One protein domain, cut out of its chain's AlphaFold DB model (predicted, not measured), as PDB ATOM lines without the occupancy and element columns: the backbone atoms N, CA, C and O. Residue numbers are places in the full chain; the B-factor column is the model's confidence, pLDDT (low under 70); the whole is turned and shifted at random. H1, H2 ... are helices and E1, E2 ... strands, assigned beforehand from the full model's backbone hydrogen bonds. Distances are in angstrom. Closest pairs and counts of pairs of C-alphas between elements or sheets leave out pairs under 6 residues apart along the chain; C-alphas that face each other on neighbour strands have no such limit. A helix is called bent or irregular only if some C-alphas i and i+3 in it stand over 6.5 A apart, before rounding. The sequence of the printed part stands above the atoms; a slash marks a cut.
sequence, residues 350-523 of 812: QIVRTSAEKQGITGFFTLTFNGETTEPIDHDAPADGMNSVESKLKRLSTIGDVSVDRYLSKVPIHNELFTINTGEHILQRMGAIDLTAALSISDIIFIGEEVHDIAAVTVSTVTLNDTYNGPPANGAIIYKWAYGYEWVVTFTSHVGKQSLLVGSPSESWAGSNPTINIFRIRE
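Overview. This is residues 350 to 523 of the 812 residues of a protein of Ditylum brightwellii (UniProt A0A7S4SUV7). Two lobes are joined by the long antiparallel strands E3 and E8, which run side by side through both and are bent. In one lobe their parts about residues 411 to 420 and 473 to 481 join E4, E5, E6 and E7 in a small closed barrel; in the other their remaining parts form a sheet with E1 and E10, and H1 and the two-stranded E2 and E9 sheet lie on one side of it. The printed part has 174 residues, with ten named strands and one named helix in the order E1 E2 H1 E3 E4 E5 E6 E7 E8 E9 E10, and is mostly strand. It is compact, with a radius of gyration of the C-alphas of 18.2 A, yet only just elongated, with spans of 51 by 34 by 27 A.

Along the chain. E1, residues 350 to 355, begins at C-alpha 350 (130.850, 107.661, 176.566). E2 is residues 364 to 369 and H1 residues 389 to 393. E3, residues 402 to 420, is 37.2 A long and bends by 99 degrees at residue 417. E4 is residues 426 to 429, E5 444 to 447, E6 450 to 457 and E7 461 to 464; E6 bends by 57 degrees at residue 454. E8, residues 473 to 491, is 34.0 A long and bends by 100 degrees at residue 483. E9 is residues 502 to 505, and E10, residues 515 to 522, is 22.4 A long and ends at C-alpha 522 (124.618, 108.339, 173.271).

Arrangement. Round the barrel run E3, E4, E7, E6, E5, E8 and back to E3, each antiparallel to its neighbours. E5, E6 and E7 form a meander, each strand the antiparallel neighbour of the one before, and E4 to E7 and E5 to E8 are Greek keys, four strands with the first the antiparallel neighbour of the fourth. N 405 and O 488 of E3 and E8 are 3.1 A apart; N 446 and O 479 of E5 and E8, 2.7 A. E1 is antiparallel to E8, with N 352 and O 487 at 2.8 A, and on its other side to E10, with N 353 and O 517 at 2.8 A. H1 is on this sheet, outside the barrel, at a height of 8.8 A, and its O i to N i+4 pair is within hydrogen-bond range. E2 and E9 are antiparallel, with N 366 and O 504 at 2.8 A. The closest C-alphas of E9 and E10, Gly 503 and Ile 516, are 6.1 A apart.

Size, cuts and confidence. The farthest C-alphas, Ser 397 and Val 459, are 52.3 A apart. The printed part has no cut. The links E2 to H1 and E4 to E5 are long. The mean pLDDT of the printed part is 82.2, and 23 residues are under 70, among them 414 to 416, 430 to 433 and 521 to 523.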
ATOM      1  N   GLN A 350     130.566 108.616 175.503       84.00
ATOM      2  CA  GLN A 350     130.850 107.661 176.566       84.00
ATOM      3  C   GLN A 350     131.248 108.391 177.858       84.00
ATOM      4  O   GLN A 350     131.689 109.534 177.827       84.00
ATOM      5  N   ILE A 351     131.098 107.745 179.009       81.12
ATOM      6  CA  ILE A 351     131.554 108.235 180.314       81.12
ATOM      7  C   ILE A 351     132.595 107.265 180.847       81.12
ATOM      8  O   ILE A 351     132.312 106.077 180.921       81.12
ATOM      9  N   VAL A 352     133.742 107.772 181.290       85.12
ATOM     10  CA  VAL A 352     134.718 107.049 182.116       85.12
ATOM     11  C   VAL A 352     134.561 107.534 183.551       85.12
ATOM     12  O   VAL A 352     134.651 108.727 183.808       85.12
ATOM     13  N   ARG A 353     134.330 106.636 184.503       81.81
ATOM     14  CA  ARG A 353     134.063 106.985 185.903       81.81
ATOM     15  C   ARG A 353     134.981 106.219 186.835       81.81
ATOM     16  O   ARG A 353     135.038 104.996 186.759       81.81
ATOM     17  N   THR A 354     135.607 106.922 187.769       85.25
ATOM     18  CA  THR A 354     136.343 106.335 188.890       85.25
ATOM     19  C   THR A 354     135.613 106.580 190.205       85.25
ATOM     20  O   THR A 354     135.020 107.641 190.422       85.25
ATOM     21  N   SER A 355     135.627 105.601 191.102       81.75
ATOM     22  CA  SER A 355     135.022 105.721 192.436       81.75
ATOM     23  C   SER A 355     135.790 104.906 193.469       81.75
ATOM     24  O   SER A 355     136.596 104.065 193.093       81.75
ATOM     25  N   ALA A 356     135.559 105.154 194.756       80.19
ATOM     26  CA  ALA A 356     136.081 104.371 195.874       80.19
ATOM     27  C   ALA A 356     135.118 104.417 197.070       80.19
ATOM     28  O   ALA A 356     134.197 105.231 197.119       80.19
ATOM     29  N   GLU A 357     135.341 103.560 198.068       75.12
ATOM     30  CA  GLU A 357     134.538 103.536 199.303       75.12
ATOM     31  C   GLU A 357     134.856 104.687 200.273       75.12
ATOM     32  O   GLU A 357     134.026 105.042 201.111       75.12
ATOM     33  N   LYS A 358     136.062 105.253 200.185       80.38
ATOM     34  CA  LYS A 358     136.597 106.336 201.017       80.38
ATOM     35  C   LYS A 358     137.540 107.198 200.185       80.38
ATOM     36  O   LYS A 358     138.109 106.747 199.190       80.38
ATOM     37  N   GLN A 359     137.745 108.427 200.645       82.44
ATOM     38  CA  GLN A 359     138.699 109.349 200.044       82.44
ATOM     39  C   GLN A 359     140.126 108.782 200.054       82.44
ATOM     40  O   GLN A 359     140.562 108.202 201.049       82.44
ATOM     41  N   GLY A 360     140.858 108.994 198.957       83.56
ATOM     42  CA  GLY A 360     142.267 108.606 198.831       83.56
ATOM     43  C   GLY A 360     142.582 107.681 197.659       83.56
ATOM     44  O   GLY A 360     143.506 106.876 197.776       83.56
ATOM     45  N   ILE A 361     141.833 107.764 196.552       84.94
ATOM     46  CA  ILE A 361     142.278 107.157 195.290       84.94
ATOM     47  C   ILE A 361     143.629 107.784 194.930       84.94
ATOM     48  O   ILE A 361     143.800 108.992 195.047       84.94
ATOM     49  N   THR A 362     144.599 106.962 194.553       86.69
ATOM     50  CA  THR A 362     145.928 107.387 194.104       86.69
ATOM     51  C   THR A 362     146.408 106.472 192.979       86.69
ATOM     52  O   THR A 362     145.882 105.375 192.781       86.69
ATOM     53  N   GLY A 363     147.421 106.919 192.237       87.62
ATOM     54  CA  GLY A 363     147.998 106.158 191.132       87.62
ATOM     55  C   GLY A 363     147.312 106.423 189.797       87.62
ATOM     56  O   GLY A 363     146.782 107.512 189.563       87.62
ATOM     57  N   PHE A 364     147.375 105.425 188.911       89.31
ATOM     58  CA  PHE A 364     147.039 105.584 187.498       89.31
ATOM     59  C   PHE A 364     146.096 104.496 186.977       89.31
ATOM     60  O   PHE A 364     146.121 103.359 187.457       89.31
ATOM     61  N   PHE A 365     145.344 104.819 185.935       89.88
ATOM     62  CA  PHE A 365     144.586 103.875 185.119       89.88
ATOM     63  C   PHE A 365     144.974 104.028 183.647       89.88
ATOM     64  O   PHE A 365     145.631 104.992 183.268       89.88
ATOM     65  N   THR A 366     144.587 103.090 182.798       91.38
ATOM     66  CA  THR A 366     144.711 103.217 181.343       91.38
ATOM     67  C   THR A 366     143.354 103.027 180.685       91.38
ATOM     68  O   THR A 366     142.472 102.362 181.233       91.38
ATOM     69  N   LEU A 367     143.181 103.631 179.512       91.75
ATOM     70  CA  LEU A 367     142.019 103.420 178.657       91.75
ATOM     71  C   LEU A 367     142.467 102.726 177.379       91.75
ATOM     72  O   LEU A 367     143.487 103.090 176.800       91.75
ATOM     73  N   THR A 368     141.716 101.723 176.946       88.06
ATOM     74  CA  THR A 368     141.957 101.005 175.696       88.06
ATOM     75  C   THR A 368     140.805 101.251 174.734       88.06
ATOM     76  O   THR A 368     139.641 101.104 175.110       88.06
ATOM     77  N   PHE A 369     141.132 101.611 173.495       88.75
ATOM     78  CA  PHE A 369     140.194 101.809 172.395       88.75
ATOM     79  C   PHE A 369     140.717 101.082 171.156       88.75
ATOM     80  O   PHE A 369     141.874 101.257 170.791       88.75
ATOM     81  N   ASN A 370     139.887 100.237 170.532       83.62
ATOM     82  CA  ASN A 370     140.230  99.487 169.312       83.62
ATOM     83  C   ASN A 370     141.620  98.808 169.338       83.62
ATOM     84  O   ASN A 370     142.332  98.768 168.339       83.62
ATOM     85  N   GLY A 371     141.998  98.248 170.493       82.38
ATOM     86  CA  GLY A 371     143.259  97.523 170.679       82.38
ATOM     87  C   GLY A 371     144.479  98.391 171.008       82.38
ATOM     88  O   GLY A 371     145.545  97.837 171.266       82.38
ATOM     89  N   GLU A 372     144.344  99.718 171.053       89.44
ATOM     90  CA  GLU A 372     145.390 100.627 171.528       89.44
ATOM     91  C   GLU A 372     145.106 101.097 172.953       89.44
ATOM     92  O   GLU A 372     143.972 101.437 173.283       89.44
ATOM     93  N   THR A 373     146.142 101.161 173.788       91.75
ATOM     94  CA  THR A 373     146.040 101.556 175.197       91.75
ATOM     95  C   THR A 373     146.770 102.873 175.438       91.75
ATOM     96  O   THR A 373     147.885 103.068 174.953       91.75
ATOM     97  N   THR A 374     146.162 103.778 176.207       94.56
ATOM     98  CA  THR A 374     146.781 105.057 176.571       94.56
ATOM     99  C   THR A 374     148.028 104.853 177.429       94.56
ATOM    100  O   THR A 374     148.154 103.873 178.165       94.56
ATOM    101  N   GLU A 375     148.911 105.852 177.438       91.75
ATOM    102  CA  GLU A 375     149.844 106.027 178.555       91.75
ATOM    103  C   GLU A 375     149.070 106.121 179.895       91.75
ATOM    104  O   GLU A 375     147.885 106.483 179.890       91.75
ATOM    105  N   PRO A 376     149.707 105.823 181.047       92.50
ATOM    106  CA  PRO A 376     149.058 105.908 182.355       92.50
ATOM    107  C   PRO A 376     148.399 107.272 182.604       92.50
ATOM    108  O   PRO A 376     149.027 108.324 182.485       92.50
ATOM    109  N   ILE A 377     147.118 107.254 182.954       93.69
ATOM    110  CA  ILE A 377     146.264 108.396 183.273       93.69
ATOM    111  C   ILE A 377     146.180 108.530 184.791       93.69
ATOM    112  O   ILE A 377     145.794 107.580 185.462       93.69
ATOM    113  N   ASP A 378     146.539 109.690 185.341       93.19
ATOM    114  CA  ASP A 378     146.378 109.963 186.769       93.19
ATOM    115  C   ASP A 378     144.910 109.827 187.188       93.19
ATOM    116  O   ASP A 378     144.005 110.256 186.469       93.19
ATOM    117  N   HIS A 379     144.667 109.259 188.369       89.44
ATOM    118  CA  HIS A 379     143.317 109.087 188.920       89.44
ATOM    119  C   HIS A 379     142.486 110.384 188.989       89.44
ATOM    120  O   HIS A 379     141.257 110.323 189.005       89.44
ATOM    121  N   ASP A 380     143.144 111.543 189.034       92.19
ATOM    122  CA  ASP A 380     142.577 112.885 189.096       92.19
ATOM    123  C   ASP A 380     142.977 113.754 187.889       92.19
ATOM    124  O   ASP A 380     142.949 114.989 187.974       92.19
ATOM    125  N   ALA A 381     143.317 113.133 186.755       94.94
ATOM    126  CA  ALA A 381     143.702 113.842 185.540       94.94
ATOM    127  C   ALA A 381     142.638 114.883 185.116       94.94
ATOM    128  O   ALA A 381     141.432 114.601 185.166       94.94
ATOM    129  N   PRO A 382     143.043 116.096 184.688       94.88
ATOM    130  CA  PRO A 382     142.115 117.097 184.163       94.88
ATOM    131  C   PRO A 382     141.408 116.599 182.894       94.88
ATOM    132  O   PRO A 382     141.836 115.622 182.274       94.88
ATOM    133  N   ALA A 383     140.301 117.257 182.539       90.06
ATOM    134  CA  ALA A 383     139.541 116.931 181.334       90.06
ATOM    135  C   ALA A 383     140.385 117.202 180.078       90.06
ATOM    136  O   ALA A 383     140.594 116.293 179.277       90.06
ATOM    137  N   ASP A 384     140.967 118.404 180.017       92.06
ATOM    138  CA  ASP A 384     141.754 118.955 178.918       92.06
ATOM    139  C   ASP A 384     143.134 119.480 179.384       92.06
ATOM    140  O   ASP A 384     143.480 119.496 180.571       92.06
ATOM    141  N   GLY A 385     143.981 119.859 178.425       90.62
ATOM    142  CA  GLY A 385     145.332 120.368 178.687       90.62
ATOM    143  C   GLY A 385     146.416 119.284 178.775       90.62
ATOM    144  O   GLY A 385     146.225 118.138 178.370       90.62
ATOM    145  N   MET A 386     147.608 119.652 179.253       86.44
ATOM    146  CA  MET A 386     148.766 118.748 179.293       86.44
ATOM    147  C   MET A 386     148.559 117.641 180.341       86.44
ATOM    148  O   MET A 386     148.271 117.941 181.495       86.44
ATOM    149  N   ASN A 387     148.740 116.373 179.948       89.12
ATOM    150  CA  ASN A 387     148.529 115.166 180.772       89.12
ATOM    151  C   ASN A 387     147.066 114.859 181.155       89.12
ATOM    152  O   ASN A 387     146.822 114.004 182.005       89.12
ATOM    153  N   SER A 388     146.106 115.510 180.501       96.44
ATOM    154  CA  SER A 388     144.668 115.259 180.639       96.44
ATOM    155  C   SER A 388     144.207 113.942 180.019       96.44
ATOM    156  O   SER A 388     144.925 113.344 179.209       96.44
ATOM    157  N   VAL A 389     142.977 113.534 180.345       95.31
ATOM    158  CA  VAL A 389     142.316 112.394 179.691       95.31
ATOM    159  C   VAL A 389     142.183 112.630 178.189       95.31
ATOM    160  O   VAL A 389     142.565 111.756 177.413       95.31
ATOM    161  N   GLU A 390     141.753 113.824 177.770       95.62
ATOM    162  CA  GLU A 390     141.655 114.185 176.352       95.62
ATOM    163  C   GLU A 390     143.005 114.039 175.632       95.62
ATOM    164  O   GLU A 390     143.090 113.394 174.587       95.62
ATOM    165  N   SER A 391     144.086 114.579 176.208       95.25
ATOM    166  CA  SER A 391     145.417 114.543 175.583       95.25
ATOM    167  C   SER A 391     146.015 113.138 175.490       95.25
ATOM    168  O   SER A 391     146.809 112.879 174.586       95.25
ATOM    169  N   LYS A 392     145.660 112.239 176.418       95.75
ATOM    170  CA  LYS A 392     146.123 110.843 176.436       95.75
ATOM    171  C   LYS A 392     145.304 109.980 175.479       95.75
ATOM    172  O   LYS A 392     145.890 109.157 174.782       95.75
ATOM    173  N   LEU A 393     143.994 110.220 175.379       95.00
ATOM    174  CA  LEU A 393     143.136 109.593 174.374       95.00
ATOM    175  C   LEU A 393     143.558 110.005 172.960       95.00
ATOM    176  O   LEU A 393     143.865 109.129 172.165       95.00
ATOM    177  N   LYS A 394     143.733 111.302 172.667       93.69
ATOM    178  CA  LYS A 394     144.152 111.805 171.337       93.69
ATOM    179  C   LYS A 394     145.497 111.265 170.813       93.69
ATOM    180  O   LYS A 394     145.856 111.529 169.669       93.69
ATOM    181  N   ARG A 395     146.268 110.533 171.628       92.12
ATOM    182  CA  ARG A 395     147.490 109.827 171.192       92.12
ATOM    183  C   ARG A 395     147.217 108.460 170.573       92.12
ATOM    184  O   ARG A 395     148.098 107.950 169.887       92.12
ATOM    185  N   LEU A 396     146.049 107.873 170.826       91.56
ATOM    186  CA  LEU A 396     145.637 106.620 170.202       91.56
ATOM    187  C   LEU A 396     145.318 106.898 168.736       91.56
ATOM    188  O   LEU A 396     144.470 107.738 168.425       91.56
ATOM    189  N   SER A 397     145.981 106.191 167.828       86.75
ATOM    190  CA  SER A 397     145.828 106.438 166.391       86.75
ATOM    191  C   SER A 397     144.419 106.109 165.885       86.75
ATOM    192  O   SER A 397     143.953 106.683 164.903       86.75
ATOM    193  N   THR A 398     143.720 105.224 166.592       85.50
ATOM    194  CA  THR A 398     142.366 104.759 166.282       85.50
ATOM    195  C   THR A 398     141.245 105.642 166.827       85.50
ATOM    196  O   THR A 398     140.135 105.549 166.301       85.50
ATOM    197  N   ILE A 399     141.486 106.487 167.842       86.12
ATOM    198  CA  ILE A 399     140.409 107.227 168.534       86.12
ATOM    199  C   ILE A 399     140.094 108.602 167.944       86.12
ATOM    200  O   ILE A 399     139.036 109.154 168.231       86.12
ATOM    201  N   GLY A 400     140.979 109.147 167.105       86.69
ATOM    202  CA  GLY A 400     140.784 110.452 166.468       86.69
ATOM    203  C   GLY A 400     140.635 111.611 167.464       86.69
ATOM    204  O   GLY A 400     141.252 111.621 168.531       86.69
ATOM    205  N   ASP A 401     139.832 112.610 167.101       87.75
ATOM    206  CA  ASP A 401     139.515 113.749 167.949       87.75
ATOM    207  C   ASP A 401     138.363 113.432 168.897       87.75
ATOM    208  O   ASP A 401     137.233 113.139 168.490       87.75
ATOM    209  N   VAL A 402     138.641 113.615 170.184       91.19
ATOM    210  CA  VAL A 402     137.653 113.573 171.259       91.19
ATOM    211  C   VAL A 402     137.587 114.912 171.989       91.19
ATOM    212  O   VAL A 402     138.569 115.652 172.027       91.19
ATOM    213  N   SER A 403     136.440 115.207 172.592       91.12
ATOM    214  CA  SER A 403     136.270 116.279 173.577       91.12
ATOM    215  C   SER A 403     135.919 115.646 174.918       91.12
ATOM    216  O   SER A 403     135.150 114.681 174.952       91.12
ATOM    217  N   VAL A 404     136.516 116.138 176.005       91.94
ATOM    218  CA  VAL A 404     136.330 115.566 177.340       91.94
ATOM    219  C   VAL A 404     135.926 116.646 178.332       91.94
ATOM    220  O   VAL A 404     136.662 117.608 178.517       91.94
ATOM    221  N   ASP A 405     134.812 116.428 179.026       85.50
ATOM    222  CA  ASP A 405     134.416 117.202 180.207       85.50
ATOM    223  C   ASP A 405     134.644 116.380 181.473       85.50
ATOM    224  O   ASP A 405     134.483 115.160 181.454       85.50
ATOM    225  N   ARG A 406     135.002 117.027 182.589       89.88
ATOM    226  CA  ARG A 406     135.246 116.340 183.864       89.88
ATOM    227  C   ARG A 406     134.336 116.839 184.977       89.88
ATOM    228  O   ARG A 406     134.234 118.039 185.215       89.88
ATOM    229  N   TYR A 407     133.804 115.895 185.744       85.25
ATOM    230  CA  TYR A 407     132.993 116.130 186.934       85.25
ATOM    231  C   TYR A 407     133.488 115.281 188.112       85.25
ATOM    232  O   TYR A 407     134.275 114.348 187.947       85.25
ATOM    233  N   LEU A 408     133.039 115.605 189.325       85.88
ATOM    234  CA  LEU A 408     133.186 114.711 190.476       85.88
ATOM    235  C   LEU A 408     132.311 113.476 190.264       85.88
ATOM    236  O   LEU A 408     131.171 113.617 189.821       85.88
ATOM    237  N   SER A 409     132.822 112.286 190.593       84.06
ATOM    238  CA  SER A 409     132.018 111.075 190.458       84.06
ATOM    239  C   SER A 409     130.921 111.006 191.505       84.06
ATOM    240  O   SER A 409     131.126 111.331 192.674       84.06
ATOM    241  N   LYS A 410     129.730 110.588 191.102       79.12
ATOM    242  CA  LYS A 410     128.548 110.641 191.967       79.12
ATOM    243  C   LYS A 410     128.056 109.229 192.240       79.12
ATOM    244  O   LYS A 410     128.013 108.423 191.328       79.12
ATOM    245  N   VAL A 411     127.674 108.911 193.473       71.56
ATOM    246  CA  VAL A 411     126.982 107.657 193.816       71.56
ATOM    247  C   VAL A 411     125.726 107.998 194.613       71.56
ATOM    248  O   VAL A 411     125.799 108.829 195.519       71.56
ATOM    249  N   PRO A 412     124.554 107.424 194.295       69.88
ATOM    250  CA  PRO A 412     123.342 107.717 195.044       69.88
ATOM    251  C   PRO A 412     123.491 107.243 196.487       69.88
ATOM    252  O   PRO A 412     124.098 106.204 196.768       69.88
ATOM    253  N   ILE A 413     122.897 107.982 197.415       73.56
ATOM    254  CA  ILE A 413     122.926 107.637 198.834       73.56
ATOM    255  C   ILE A 413     121.949 106.475 199.062       73.56
ATOM    256  O   ILE A 413     120.758 106.686 199.246       73.56
ATOM    257  N   HIS A 414     122.453 105.238 198.985       64.00
ATOM    258  CA  HIS A 414     121.736 103.986 199.292       64.00
ATOM    259  C   HIS A 414     120.336 103.824 198.659       64.00
ATOM    260  O   HIS A 414     119.504 103.094 199.187       64.00
ATOM    261  N   ASN A 415     120.089 104.453 197.502       54.78
ATOM    262  CA  ASN A 415     118.778 104.466 196.844       54.78
ATOM    263  C   ASN A 415     117.644 105.108 197.679       54.78
ATOM    264  O   ASN A 415     116.476 104.767 197.505       54.78
ATOM    265  N   GLU A 416     117.988 106.011 198.597       64.94
ATOM    266  CA  GLU A 416     117.024 106.758 199.401       64.94
ATOM    267  C   GLU A 416     116.440 107.931 198.610       64.94
ATOM    268  O   GLU A 416     117.130 108.596 197.832       64.94
ATOM    269  N   LEU A 417     115.154 108.183 198.841       71.62
ATOM    270  CA  LEU A 417     114.424 109.300 198.259       71.62
ATOM    271  C   LEU A 417     114.323 110.428 199.285       71.62
ATOM    272  O   LEU A 417     114.099 110.178 200.473       71.62
ATOM    273  N   PHE A 418     114.466 111.665 198.828       78.50
ATOM    274  CA  PHE A 418     114.437 112.854 199.670       78.50
ATOM    275  C   PHE A 418     113.318 113.801 199.242       78.50
ATOM    276  O   PHE A 418     113.009 113.952 198.059       78.50
ATOM    277  N   THR A 419     112.717 114.471 200.215       77.94
ATOM    278  CA  THR A 419     111.900 115.657 199.968       77.94
ATOM    279  C   THR A 419     112.796 116.883 200.102       77.94
ATOM    280  O   THR A 419     113.496 117.036 201.109       77.94
ATOM    281  N   ILE A 420     112.767 117.742 199.086       80.69
ATOM    282  CA  ILE A 420     113.529 118.983 199.031       80.69
ATOM    283  C   ILE A 420     112.676 120.112 198.458       80.69
ATOM    284  O   ILE A 420     111.986 119.929 197.457       80.69
ATOM    285  N   ASN A 421     112.736 121.290 199.078       79.38
ATOM    286  CA  ASN A 421     112.084 122.488 198.567       79.38
ATOM    287  C   ASN A 421     113.108 123.584 198.273       79.38
ATOM    288  O   ASN A 421     114.116 123.720 198.967       79.38
ATOM    289  N   THR A 422     112.827 124.399 197.259       81.00
ATOM    290  CA  THR A 422     113.637 125.578 196.936       81.00
ATOM    291  C   THR A 422     113.732 126.515 198.142       81.00
ATOM    292  O   THR A 422     112.723 126.850 198.763       81.00
ATOM    293  N   GLY A 423     114.943 126.969 198.450       81.62
ATOM    294  CA  GLY A 423     115.245 127.854 199.572       81.62
ATOM    295  C   GLY A 423     115.411 127.144 200.918       81.62
ATOM    296  O   GLY A 423     115.706 127.809 201.913       81.62
ATOM    297  N   GLU A 424     115.251 125.818 200.981       85.25
ATOM    298  CA  GLU A 424     115.515 125.043 202.193       85.25
ATOM    299  C   GLU A 424     116.976 124.576 202.266       85.25
ATOM    300  O   GLU A 424     117.667 124.415 201.265       85.25
ATOM    301  N   HIS A 425     117.450 124.367 203.493       89.19
ATOM    302  CA  HIS A 425     118.783 123.836 203.807       89.19
ATOM    303  C   HIS A 425     118.684 122.518 204.592       89.19
ATOM    304  O   HIS A 425     119.670 122.040 205.141       89.19
ATOM    305  N   ILE A 426     117.485 121.939 204.704       86.75
ATOM    306  CA  ILE A 426     117.249 120.662 205.378       86.75
ATOM    307  C   ILE A 426     116.557 119.735 204.391       86.75
ATOM    308  O   ILE A 426     115.496 120.046 203.865       86.75
ATOM    309  N   LEU A 427     117.165 118.579 204.188       84.50
ATOM    310  CA  LEU A 427     116.692 117.516 203.322       84.50
ATOM    311  C   LEU A 427     116.088 116.435 204.201       84.50
ATOM    312  O   LEU A 427     116.763 115.916 205.099       84.50
ATOM    313  N   GLN A 428     114.833 116.080 203.951       82.94
ATOM    314  CA  GLN A 428     114.151 115.051 204.724       82.94
ATOM    315  C   GLN A 428     114.120 113.741 203.936       82.94
ATOM    316  O   GLN A 428     113.611 113.708 202.817       82.94
ATOM    317  N   ARG A 429     114.656 112.654 204.509       80.88
ATOM    318  CA  ARG A 429     114.569 111.329 203.870       80.88
ATOM    319  C   ARG A 429     113.137 110.798 203.915       80.88
ATOM    320  O   ARG A 429     112.413 111.039 204.885       80.88
ATOM    321  N   MET A 430     112.791 109.973 202.935       67.50
ATOM    322  CA  MET A 430     111.504 109.280 202.849       67.50
ATOM    323  C   MET A 430     111.576 107.795 203.258       67.50
ATOM    324  O   MET A 430     110.535 107.222 203.573       67.50
ATOM    325  N   GLY A 431     112.761 107.164 203.289       65.88
ATOM    326  CA  GLY A 431     112.937 105.748 203.653       65.88
ATOM    327  C   GLY A 431     113.504 105.486 205.058       65.88
ATOM    328  O   GLY A 431     113.400 106.314 205.968       65.88
ATOM    329  N   ALA A 432     114.039 104.275 205.269       64.81
ATOM    330  CA  ALA A 432     114.281 103.696 206.600       64.81
ATOM    331  C   ALA A 432     115.764 103.589 207.019       64.81
ATOM    332  O   ALA A 432     116.027 103.338 208.201       64.81
ATOM    333  N   ILE A 433     116.737 103.837 206.130       67.25
ATOM    334  CA  ILE A 433     118.180 103.689 206.429       67.25
ATOM    335  C   ILE A 433     118.736 104.841 207.260       67.25
ATOM    336  O   ILE A 433     118.639 106.000 206.858       67.25
ATOM    337  N   ASP A 434     119.361 104.530 208.396       81.25
ATOM    338  CA  ASP A 434     120.067 105.509 209.228       81.25
ATOM    339  C   ASP A 434     121.120 106.281 208.408       81.25
ATOM    340  O   ASP A 434     122.174 105.744 208.059       81.25
ATOM    341  N   LEU A 435     120.838 107.554 208.104       81.38
ATOM    342  CA  LEU A 435     121.725 108.373 207.274       81.38
ATOM    343  C   LEU A 435     123.087 108.607 207.933       81.38
ATOM    344  O   LEU A 435     124.063 108.816 207.219       81.38
ATOM    345  N   THR A 436     123.186 108.526 209.265       83.25
ATOM    346  CA  THR A 436     124.466 108.697 209.978       83.25
ATOM    347  C   THR A 436     125.435 107.540 209.735       83.25
ATOM    348  O   THR A 436     126.638 107.689 209.944       83.25
ATOM    349  N   ALA A 437     124.935 106.402 209.243       78.50
ATOM    350  CA  ALA A 437     125.760 105.291 208.785       78.50
ATOM    351  C   ALA A 437     126.209 105.441 207.317       78.50
ATOM    352  O   ALA A 437     127.157 104.776 206.898       78.50
ATOM    353  N   ALA A 438     125.539 106.291 206.531       73.56
ATOM    354  CA  ALA A 438     125.753 106.435 205.086       73.56
ATOM    355  C   ALA A 438     126.495 107.724 204.688       73.56
ATOM    356  O   ALA A 438     127.134 107.753 203.624       73.56
ATOM    357  N   LEU A 439     126.381 108.761 205.520       84.25
ATOM    358  CA  LEU A 439     126.893 110.109 205.310       84.25
ATOM    359  C   LEU A 439     127.629 110.620 206.547       84.25
ATOM    360  O   LEU A 439     127.288 110.312 207.689       84.25
ATOM    361  N   SER A 440     128.592 111.490 206.299       85.50
ATOM    362  CA  SER A 440     129.358 112.239 207.281       85.50
ATOM    363  C   SER A 440     129.370 113.722 206.914       85.50
ATOM    364  O   SER A 440     129.138 114.090 205.768       85.50
ATOM    365  N   ILE A 441     129.691 114.594 207.871       86.44
ATOM    366  CA  ILE A 441     129.824 116.042 207.618       86.44
ATOM    367  C   ILE A 441     130.966 116.396 206.648       86.44
ATOM    368  O   ILE A 441     131.055 117.526 206.191       86.44
ATOM    369  N   SER A 442     131.865 115.452 206.361       82.31
ATOM    370  CA  SER A 442     132.929 115.608 205.365       82.31
ATOM    371  C   SER A 442     132.508 115.195 203.955       82.31
ATOM    372  O   SER A 442     133.309 115.326 203.031       82.31
ATOM    373  N   ASP A 443     131.300 114.658 203.784       87.19
ATOM    374  CA  ASP A 443     130.809 114.267 202.470       87.19
ATOM    375  C   ASP A 443     130.255 115.467 201.706       87.19
ATOM    376  O   ASP A 443     129.589 116.342 202.261       87.19
ATOM    377  N   ILE A 444     130.503 115.446 200.401       89.31
ATOM    378  CA  ILE A 444     129.902 116.356 199.432       89.31
ATOM    379  C   ILE A 444     128.686 115.654 198.848       89.31
ATOM    380  O   ILE A 444     128.788 114.489 198.438       89.31
ATOM    381  N   ILE A 445     127.559 116.356 198.776       88.25
ATOM    382  CA  ILE A 445     126.342 115.847 198.151       88.25
ATOM    383  C   ILE A 445     125.921 116.691 196.958       88.25
ATOM    384  O   ILE A 445     126.175 117.888 196.887       88.25
ATOM    385  N   PHE A 446     125.287 116.034 195.997       83.69
ATOM    386  CA  PHE A 446     124.823 116.627 194.757       83.69
ATOM    387  C   PHE A 446     123.318 116.495 194.672       83.69
ATOM    388  O   PHE A 446     122.769 115.396 194.830       83.69
ATOM    389  N   ILE A 447     122.682 117.617 194.368       79.19
ATOM    390  CA  ILE A 447     121.245 117.715 194.181       79.19
ATOM    391  C   ILE A 447     121.027 118.332 192.806       79.19
ATOM    392  O   ILE A 447     121.168 119.535 192.593       79.19
ATOM    393  N   GLY A 448     120.768 117.465 191.832       70.19
ATOM    394  CA  GLY A 448     120.863 117.831 190.427       70.19
ATOM    395  C   GLY A 448     122.283 118.271 190.037       70.19
ATOM    396  O   GLY A 448     123.242 117.505 190.174       70.19
ATOM    397  N   GLU A 449     122.415 119.495 189.523       68.00
ATOM    398  CA  GLU A 449     123.712 120.108 189.185       68.00
ATOM    399  C   GLU A 449     124.342 120.877 190.362       68.00
ATOM    400  O   GLU A 449     125.529 121.200 190.303       68.00
ATOM    401  N   GLU A 450     123.591 121.127 191.442       76.94
ATOM    402  CA  GLU A 450     124.094 121.839 192.618       76.94
ATOM    403  C   GLU A 450     124.969 120.926 193.489       76.94
ATOM    404  O   GLU A 450     124.699 119.729 193.652       76.94
ATOM    405  N   VAL A 451     126.041 121.501 194.034       85.50
ATOM    406  CA  VAL A 451     127.009 120.839 194.912       85.50
ATOM    407  C   VAL A 451     126.889 121.472 196.287       85.50
ATOM    408  O   VAL A 451     127.046 122.684 196.404       85.50
ATOM    409  N   HIS A 452     126.657 120.658 197.311       88.19
ATOM    410  CA  HIS A 452     126.469 121.132 198.675       88.19
ATOM    411  C   HIS A 452     127.367 120.388 199.658       88.19
ATOM    412  O   HIS A 452     127.523 119.164 199.595       88.19
ATOM    413  N   ASP A 453     127.900 121.141 200.615       91.25
ATOM    414  CA  ASP A 453     128.567 120.594 201.790       91.25
ATOM    415  C   ASP A 453     127.546 120.319 202.900       91.25
ATOM    416  O   ASP A 453     126.573 121.059 203.088       91.25
ATOM    417  N   ILE A 454     127.796 119.276 203.687       91.62
ATOM    418  CA  ILE A 454     126.914 118.888 204.786       91.62
ATOM    419  C   ILE A 454     127.296 119.626 206.079       91.62
ATOM    420  O   ILE A 454     128.399 119.480 206.603       91.62
ATOM    421  N   ALA A 455     126.338 120.351 206.657       92.06
ATOM    422  CA  ALA A 455     126.449 120.977 207.974       92.06
ATOM    423  C   ALA A 455     126.225 119.975 209.120       92.06
ATOM    424  O   ALA A 455     126.923 119.996 210.135       92.06
ATOM    425  N   ALA A 456     125.222 119.102 208.979       90.38
ATOM    426  CA  ALA A 456     124.875 118.090 209.972       90.38
ATOM    427  C   ALA A 456     124.116 116.917 209.339       90.38
ATOM    428  O   ALA A 456     123.339 117.097 208.404       90.38
ATOM    429  N   VAL A 457     124.288 115.718 209.899       89.88
ATOM    430  CA  VAL A 457     123.513 114.523 209.531       89.88
ATOM    431  C   VAL A 457     122.829 113.988 210.781       89.88
ATOM    432  O   VAL A 457     123.478 113.773 211.806       89.88
ATOM    433  N   THR A 458     121.521 113.764 210.703       89.94
ATOM    434  CA  THR A 458     120.770 112.985 211.696       89.94
ATOM    435  C   THR A 458     120.337 111.663 211.078       89.94
ATOM    436  O   THR A 458     120.492 111.460 209.880       89.94
ATOM    437  N   VAL A 459     119.729 110.773 211.862       84.00
ATOM    438  CA  VAL A 459     119.202 109.499 211.344       84.00
ATOM    439  C   VAL A 459     118.197 109.675 210.193       84.00
ATOM    440  O   VAL A 459     117.982 108.732 209.437       84.00
ATOM    441  N   SER A 460     117.574 110.857 210.052       83.62
ATOM    442  CA  SER A 460     116.505 111.114 209.075       83.62
ATOM    443  C   SER A 460     116.607 112.404 208.266       83.62
ATOM    444  O   SER A 460     115.770 112.629 207.390       83.62
ATOM    445  N   THR A 461     117.584 113.263 208.542       88.56
ATOM    446  CA  THR A 461     117.748 114.533 207.826       88.56
ATOM    447  C   THR A 461     119.206 114.812 207.504       88.56
ATOM    448  O   THR A 461     120.095 114.477 208.290       88.56
ATOM    449  N   VAL A 462     119.435 115.500 206.389       89.25
ATOM    450  CA  VAL A 462     120.724 116.115 206.052       89.25
ATOM    451  C   VAL A 462     120.537 117.624 206.074       89.25
ATOM    452  O   VAL A 462     119.630 118.141 205.429       89.25
ATOM    453  N   THR A 463     121.360 118.331 206.834       91.94
ATOM    454  CA  THR A 463     121.401 119.794 206.837       91.94
ATOM    455  C   THR A 463     122.558 120.244 205.957       91.94
ATOM    456  O   THR A 463     123.688 119.811 206.174       91.94
ATOM    457  N   LEU A 464     122.273 121.095 204.978       91.69
ATOM    458  CA  LEU A 464     123.230 121.715 204.066       91.69
ATOM    459  C   LEU A 464     123.881 122.942 204.722       91.69
ATOM    460  O   LEU A 464     123.268 123.599 205.568       91.69
ATOM    461  N   ASN A 465     125.119 123.257 204.335       90.81
ATOM    462  CA  ASN A 465     125.785 124.503 204.744       90.81
ATOM    463  C   ASN A 465     125.195 125.746 204.050       90.81
ATOM    464  O   ASN A 465     125.320 126.860 204.561       90.81
ATOM    465  N   ASP A 466     124.553 125.554 202.904       90.38
ATOM    466  CA  ASP A 466     123.914 126.560 202.066       90.38
ATOM    467  C   ASP A 466     122.443 126.199 201.774       90.38
ATOM    468  O   ASP A 466     121.910 125.203 202.263       90.38
ATOM    469  N   THR A 467     121.738 127.056 201.036       88.19
ATOM    470  CA  THR A 467     120.349 126.802 200.627       88.19
ATOM    471  C   THR A 467     120.304 126.170 199.246       88.19
ATOM    472  O   THR A 467     120.981 126.645 198.335       88.19
ATOM    473  N   TYR A 468     119.439 125.175 199.075       83.25
ATOM    474  CA  TYR A 468     119.133 124.603 197.769       83.25
ATOM    475  C   TYR A 468     118.365 125.607 196.904       83.25
ATOM    476  O   TYR A 468     117.327 126.121 197.334       83.25
ATOM    477  N   ASN A 469     118.844 125.887 195.692       82.31
ATOM    478  CA  ASN A 469     118.223 126.874 194.794       82.31
ATOM    479  C   ASN A 469     117.519 126.233 193.592       82.31
ATOM    480  O   ASN A 469     116.846 126.936 192.832       82.31
ATOM    481  N   GLY A 470     117.618 124.910 193.449       73.31
ATOM    482  CA  GLY A 470     116.938 124.158 192.405       73.31
ATOM    483  C   GLY A 470     115.427 123.986 192.638       73.31
ATOM    484  O   GLY A 470     114.875 124.429 193.654       73.31
ATOM    485  N   PRO A 471     114.722 123.364 191.678       72.00
ATOM    486  CA  PRO A 471     113.278 123.150 191.750       72.00
ATOM    487  C   PRO A 471     112.895 122.177 192.881       72.00
ATOM    488  O   PRO A 471     113.614 121.213 193.133       72.00
ATOM    489  N   PRO A 472     111.748 122.377 193.557       74.19
ATOM    490  CA  PRO A 472     111.327 121.494 194.636       74.19
ATOM    491  C   PRO A 472     111.031 120.091 194.089       74.19
ATOM    492  O   PRO A 472     110.393 119.946 193.045       74.19
ATOM    493  N   ALA A 473     111.451 119.060 194.815       65.44
ATOM    494  CA  ALA A 473     111.276 117.672 194.419       65.44
ATOM    495  C   ALA A 473     110.852 116.811 195.614       65.44
ATOM    496  O   ALA A 473     111.427 116.869 196.701       65.44
ATOM    497  N   ASN A 474     109.827 115.986 195.402       73.38
ATOM    498  CA  ASN A 474     109.378 114.991 196.366       73.38
ATOM    499  C   ASN A 474     109.720 113.611 195.811       73.38
ATOM    500  O   ASN A 474     109.046 113.144 194.897       73.38
ATOM    501  N   GLY A 475     110.789 113.001 196.322       65.31
ATOM    502  CA  GLY A 475     111.357 111.788 195.737       65.31
ATOM    503  C   GLY A 475     112.766 111.961 195.161       65.31
ATOM    504  O   GLY A 475     113.216 111.109 194.414       65.31
ATOM    505  N   ALA A 476     113.475 113.049 195.468       63.00
ATOM    506  CA  ALA A 476     114.784 113.328 194.890       63.00
ATOM    507  C   ALA A 476     115.822 112.274 195.296       63.00
ATOM    508  O   ALA A 476     115.992 111.986 196.483       63.00
ATOM    509  N   ILE A 477     116.569 111.752 194.324       64.62
ATOM    510  CA  ILE A 477     117.779 110.981 194.602       64.62
ATOM    511  C   ILE A 477     118.914 111.975 194.808       64.62
ATOM    512  O   ILE A 477     119.296 112.703 193.894       64.62
ATOM    513  N   ILE A 478     119.469 111.974 196.013       77.12
ATOM    514  CA  ILE A 478     120.655 112.760 196.329       77.12
ATOM    515  C   ILE A 478     121.874 111.869 196.146       77.12
ATOM    516  O   ILE A 478     121.915 110.717 196.598       77.12
ATOM    517  N   TYR A 479     122.876 112.408 195.466       80.75
ATOM    518  CA  TYR A 479     124.139 111.719 195.269       80.75
ATOM    519  C   TYR A 479     125.151 112.217 196.279       80.75
ATOM    520  O   TYR A 479     125.123 113.379 196.658       80.75
ATOM    521  N   LYS A 480     126.080 111.362 196.679       85.00
ATOM    522  CA  LYS A 480     127.304 111.783 197.350       85.00
ATOM    523  C   LYS A 480     128.492 111.619 196.422       85.00
ATOM    524  O   LYS A 480     128.446 110.829 195.474       85.00
ATOM    525  N   TRP A 481     129.558 112.350 196.704       87.81
ATOM    526  CA  TRP A 481     130.812 112.168 195.994       87.81
ATOM    527  C   TRP A 481     131.335 110.757 196.246       87.81
ATOM    528  O   TRP A 481     131.493 110.333 197.389       87.81
ATOM    529  N   ALA A 482     131.604 110.025 195.170       82.38
ATOM    530  CA  ALA A 482     132.149 108.674 195.225       82.38
ATOM    531  C   ALA A 482     133.688 108.680 195.284       82.38
ATOM    532  O   ALA A 482     134.333 107.715 194.881       82.38
ATOM    533  N   TYR A 483     134.273 109.788 195.751       84.56
ATOM    534  CA  TYR A 483     135.708 110.004 195.947       84.56
ATOM    535  C   TYR A 483     136.595 109.872 194.694       84.56
ATOM    536  O   TYR A 483     137.815 109.774 194.820       84.56
ATOM    537  N   GLY A 484     136.004 109.901 193.494       86.94
ATOM    538  CA  GLY A 484     136.711 109.892 192.212       86.94
ATOM    539  C   GLY A 484     136.146 110.915 191.224       86.94
ATOM    540  O   GLY A 484     135.576 111.936 191.625       86.94
ATOM    541  N   TYR A 485     136.301 110.650 189.927       88.12
ATOM    542  CA  TYR A 485     135.943 111.583 188.856       88.12
ATOM    543  C   TYR A 485     135.191 110.905 187.713       88.12
ATOM    544  O   TYR A 485     135.243 109.692 187.536       88.12
ATOM    545  N   GLU A 486     134.471 111.709 186.946       87.50
ATOM    546  CA  GLU A 486     133.780 111.318 185.723       87.50
ATOM    547  C   GLU A 486     134.326 112.131 184.566       87.50
ATOM    548  O   GLU A 486     134.357 113.353 184.653       87.50
ATOM    549  N   TRP A 487     134.716 111.463 183.487       91.38
ATOM    550  CA  TRP A 487     135.107 112.072 182.227       91.38
ATOM    551  C   TRP A 487     134.071 111.721 181.162       91.38
ATOM    552  O   TRP A 487     133.903 110.551 180.822       91.38
ATOM    553  N   VAL A 488     133.369 112.725 180.649       83.56
ATOM    554  CA  VAL A 488     132.414 112.590 179.545       83.56
ATOM    555  C   VAL A 488     133.188 112.744 178.243       83.56
ATOM    556  O   VAL A 488     133.606 113.843 177.906       83.56
ATOM    557  N   VAL A 489     133.398 111.643 177.529       86.88
ATOM    558  CA  VAL A 489     134.156 111.566 176.277       86.88
ATOM    559  C   VAL A 489     133.192 111.629 175.093       86.88
ATOM    560  O   VAL A 489     132.415 110.704 174.863       86.88
ATOM    561  N   THR A 490     133.258 112.707 174.318       86.81
ATOM    562  CA  THR A 490     132.537 112.863 173.047       86.81
ATOM    563  C   THR A 490     133.480 112.573 171.885       86.81
ATOM    564  O   THR A 490     134.501 113.245 171.744       86.81
ATOM    565  N   PHE A 491     133.137 111.610 171.029       87.62
ATOM    566  CA  PHE A 491     133.934 111.236 169.857       87.62
ATOM    567  C   PHE A 491     133.650 112.194 168.696       87.62
ATOM    568  O   PHE A 491     132.788 111.945 167.856       87.62
ATOM    569  N   THR A 492     134.339 113.333 168.679       82.81
ATOM    570  CA  THR A 492     134.057 114.441 167.752       82.81
ATOM    571  C   THR A 492     134.473 114.180 166.305       82.81
ATOM    572  O   THR A 492     133.850 114.736 165.407       82.81
ATOM    573  N   SER A 493     135.484 113.339 166.053       77.12
ATOM    574  CA  SER A 493     135.870 112.959 164.682       77.12
ATOM    575  C   SER A 493     135.203 111.689 164.171       77.12
ATOM    576  O   SER A 493     135.233 111.433 162.968       77.12
ATOM    577  N   HIS A 494     134.674 110.853 165.065       69.00
ATOM    578  CA  HIS A 494     134.086 109.583 164.665       69.00
ATOM    579  C   HIS A 494     132.616 109.749 164.376       69.00
ATOM    580  O   HIS A 494     131.905 110.522 165.019       69.00
ATOM    581  N   VAL A 495     132.163 108.966 163.409       64.56
ATOM    582  CA  VAL A 495     130.784 108.982 162.972       64.56
ATOM    583  C   VAL A 495     130.261 107.554 162.956       64.56
ATOM    584  O   VAL A 495     130.935 106.658 162.450       64.56
ATOM    585  N   GLY A 496     129.088 107.326 163.551       66.06
ATOM    586  CA  GLY A 496     128.576 105.976 163.826       66.06
ATOM    587  C   GLY A 496     128.943 105.422 165.200       66.06
ATOM    588  O   GLY A 496     129.711 106.041 165.940       66.06
ATOM    589  N   LYS A 497     128.383 104.249 165.522       71.44
ATOM    590  CA  LYS A 497     128.614 103.498 166.764       71.44
ATOM    591  C   LYS A 497     130.111 103.250 166.961       71.44
ATOM    592  O   LYS A 497     130.792 102.825 166.026       71.44
ATOM    593  N   GLN A 498     130.622 103.517 168.159       78.56
ATOM    594  CA  GLN A 498     132.023 103.314 168.535       78.56
ATOM    595  C   GLN A 498     132.168 102.177 169.537       78.56
ATOM    596  O   GLN A 498     131.277 101.910 170.334       78.56
ATOM    597  N   SER A 499     133.315 101.501 169.526       81.56
ATOM    598  CA  SER A 499     133.642 100.517 170.563       81.56
ATOM    599  C   SER A 499     133.652 101.178 171.942       81.56
ATOM    600  O   SER A 499     134.142 102.299 172.095       81.56
ATOM    601  N   LEU A 500     133.150 100.485 172.963       79.69
ATOM    602  CA  LEU A 500     133.223 100.989 174.332       79.69
ATOM    603  C   LEU A 500     134.692 101.072 174.785       79.69
ATOM    604  O   LEU A 500     135.463 100.136 174.561       79.69
ATOM    605  N   LEU A 501     135.086 102.173 175.428       82.75
ATOM    606  CA  LEU A 501     136.393 102.279 176.074       82.75
ATOM    607  C   LEU A 501     136.529 101.209 177.161       82.75
ATOM    608  O   LEU A 501     135.608 100.968 177.941       82.75
ATOM    609  N   VAL A 502     137.710 100.604 177.252       82.94
ATOM    610  CA  VAL A 502     138.025  99.626 178.297       82.94
ATOM    611  C   VAL A 502     139.004 100.248 179.281       82.94
ATOM    612  O   VAL A 502     140.120 100.605 178.908       82.94
ATOM    613  N   GLY A 503     138.583 100.392 180.533       82.75
ATOM    614  CA  GLY A 503     139.403 100.931 181.613       82.75
ATOM    615  C   GLY A 503     140.099  99.829 182.387       82.75
ATOM    616  O   GLY A 503     139.451  98.876 182.813       82.75
ATOM    617  N   SER A 504     141.400  99.994 182.603       81.12
ATOM    618  CA  SER A 504     142.211  99.063 183.383       81.12
ATOM    619  C   SER A 504     142.981  99.819 184.469       81.12
ATOM    620  O   SER A 504     143.689 100.779 184.150       81.12
ATOM    621  N   PRO A 505     142.888  99.422 185.749       77.44
ATOM    622  CA  PRO A 505     143.749  99.979 186.786       77.44
ATOM    623  C   PRO A 505     145.212  99.574 186.534       77.44
ATOM    624  O   PRO A 505     145.494  98.473 186.059       77.44
ATOM    625  N   SER A 506     146.161 100.465 186.837       74.50
ATOM    626  CA  SER A 506     147.594 100.125 186.810       74.50
ATOM    627  C   SER A 506     148.032  99.424 188.102       74.50
ATOM    628  O   SER A 506     147.333  99.473 189.112       74.50
ATOM    629  N   GLU A 507     149.241  98.852 188.120       65.94
ATOM    630  CA  GLU A 507     149.828  98.217 189.319       65.94
ATOM    631  C   GLU A 507     149.943  99.159 190.538       65.94
ATOM    632  O   GLU A 507     150.045  98.692 191.669       65.94
ATOM    633  N   SER A 508     149.898 100.481 190.322       73.38
ATOM    634  CA  SER A 508     149.982 101.509 191.371       73.38
ATOM    635  C   SER A 508     148.619 102.094 191.774       73.38
ATOM    636  O   SER A 508     148.587 103.072 192.520       73.38
ATOM    637  N   TRP A 509     147.505 101.563 191.257       79.69
ATOM    638  CA  TRP A 509     146.149 102.005 191.593       79.69
ATOM    639  C   TRP A 509     145.810 101.615 193.035       79.69
ATOM    640  O   TRP A 509     145.707 100.434 193.366       79.69
ATOM    641  N   ALA A 510     145.676 102.607 193.913       76.62
ATOM    642  CA  ALA A 510     145.494 102.383 195.342       76.62
ATOM    643  C   ALA A 510     144.353 103.236 195.901       76.62
ATOM    644  O   ALA A 510     144.105 104.352 195.455       76.62
ATOM    645  N   GLY A 511     143.653 102.696 196.893       76.56
ATOM    646  CA  GLY A 511     142.486 103.309 197.518       76.56
ATOM    647  C   GLY A 511     141.654 102.248 198.231       76.56
ATOM    648  O   GLY A 511     141.983 101.060 198.206       76.56
ATOM    649  N   SER A 512     140.560 102.645 198.871       73.94
ATOM    650  CA  SER A 512     139.604 101.690 199.444       73.94
ATOM    651  C   SER A 512     138.647 101.189 198.358       73.94
ATOM    652  O   SER A 512     137.697 101.896 198.019       73.94
ATOM    653  N   ASN A 513     138.920  99.998 197.819       68.38
ATOM    654  CA  ASN A 513     138.167  99.374 196.723       68.38
ATOM    655  C   ASN A 513     137.875 100.354 195.570       68.38
ATOM    656  O   ASN A 513     136.707 100.612 195.263       68.38
ATOM    657  N   PRO A 514     138.916 100.980 194.991       77.75
ATOM    658  CA  PRO A 514     138.717 101.909 193.899       77.75
ATOM    659  C   PRO A 514     138.245 101.139 192.658       77.75
ATOM    660  O   PRO A 514     138.690 100.021 192.444       77.75
ATOM    661  N   THR A 515     137.367 101.723 191.848       70.81
ATOM    662  CA  THR A 515     136.838 101.108 190.622       70.81
ATOM    663  C   THR A 515     136.984 102.049 189.434       70.81
ATOM    664  O   THR A 515     137.057 103.270 189.609       70.81
ATOM    665  N   ILE A 516     136.992 101.484 188.226       77.75
ATOM    666  CA  ILE A 516     136.874 102.209 186.962       77.75
ATOM    667  C   ILE A 516     135.771 101.576 186.112       77.75
ATOM    668  O   ILE A 516     135.787 100.379 185.851       77.75
ATOM    669  N   ASN A 517     134.805 102.384 185.687       68.44
ATOM    670  CA  ASN A 517     133.651 101.941 184.912       68.44
ATOM    671  C   ASN A 517     133.450 102.828 183.685       68.44
ATOM    672  O   ASN A 517     133.669 104.037 183.758       68.44
ATOM    673  N   ILE A 518     133.005 102.235 182.575       74.56
ATOM    674  CA  ILE A 518     132.734 102.949 181.326       74.56
ATOM    675  C   ILE A 518     131.283 102.726 180.907       74.56
ATOM    676  O   ILE A 518     130.769 101.616 181.015       74.56
ATOM    677  N   PHE A 519     130.628 103.780 180.421       65.44
ATOM    678  CA  PHE A 519     129.233 103.750 179.971       65.44
ATOM    679  C   PHE A 519     129.097 104.409 178.605       65.44
ATOM    680  O   PHE A 519     129.634 105.496 178.414       65.44
ATOM    681  N   ARG A 520     128.317 103.828 177.690       71.44
ATOM    682  CA  ARG A 520     127.790 104.567 176.536       71.44
ATOM    683  C   ARG A 520     126.523 105.295 176.978       71.44
ATOM    684  O   ARG A 520     125.702 104.730 177.696       71.44
ATOM    685  N   ILE A 521     126.389 106.568 176.610       61.75
ATOM    686  CA  ILE A 521     125.202 107.375 176.948       61.75
ATOM    687  C   ILE A 521     124.527 108.009 175.729       61.75
ATOM    688  O   ILE A 521     123.406 108.508 175.838       61.75
ATOM    689  N   ARG A 522     125.197 107.999 174.572       66.12
ATOM    690  CA  ARG A 522     124.618 108.339 173.271       66.12
ATOM    691  C   ARG A 522     125.351 107.556 172.192       66.12
ATOM    692  O   ARG A 522     126.558 107.728 172.064       66.12
ATOM    693  N   GLU A 523     124.634 106.743 171.430       66.38
ATOM    694  CA  GLU A 523     125.193 106.034 170.280       66.38
ATOM    695  C   GLU A 523     125.509 107.005 169.141       66.38
ATOM    696  O   GLU A 523     124.769 107.964 168.891       66.38
TER     697      GLU A 523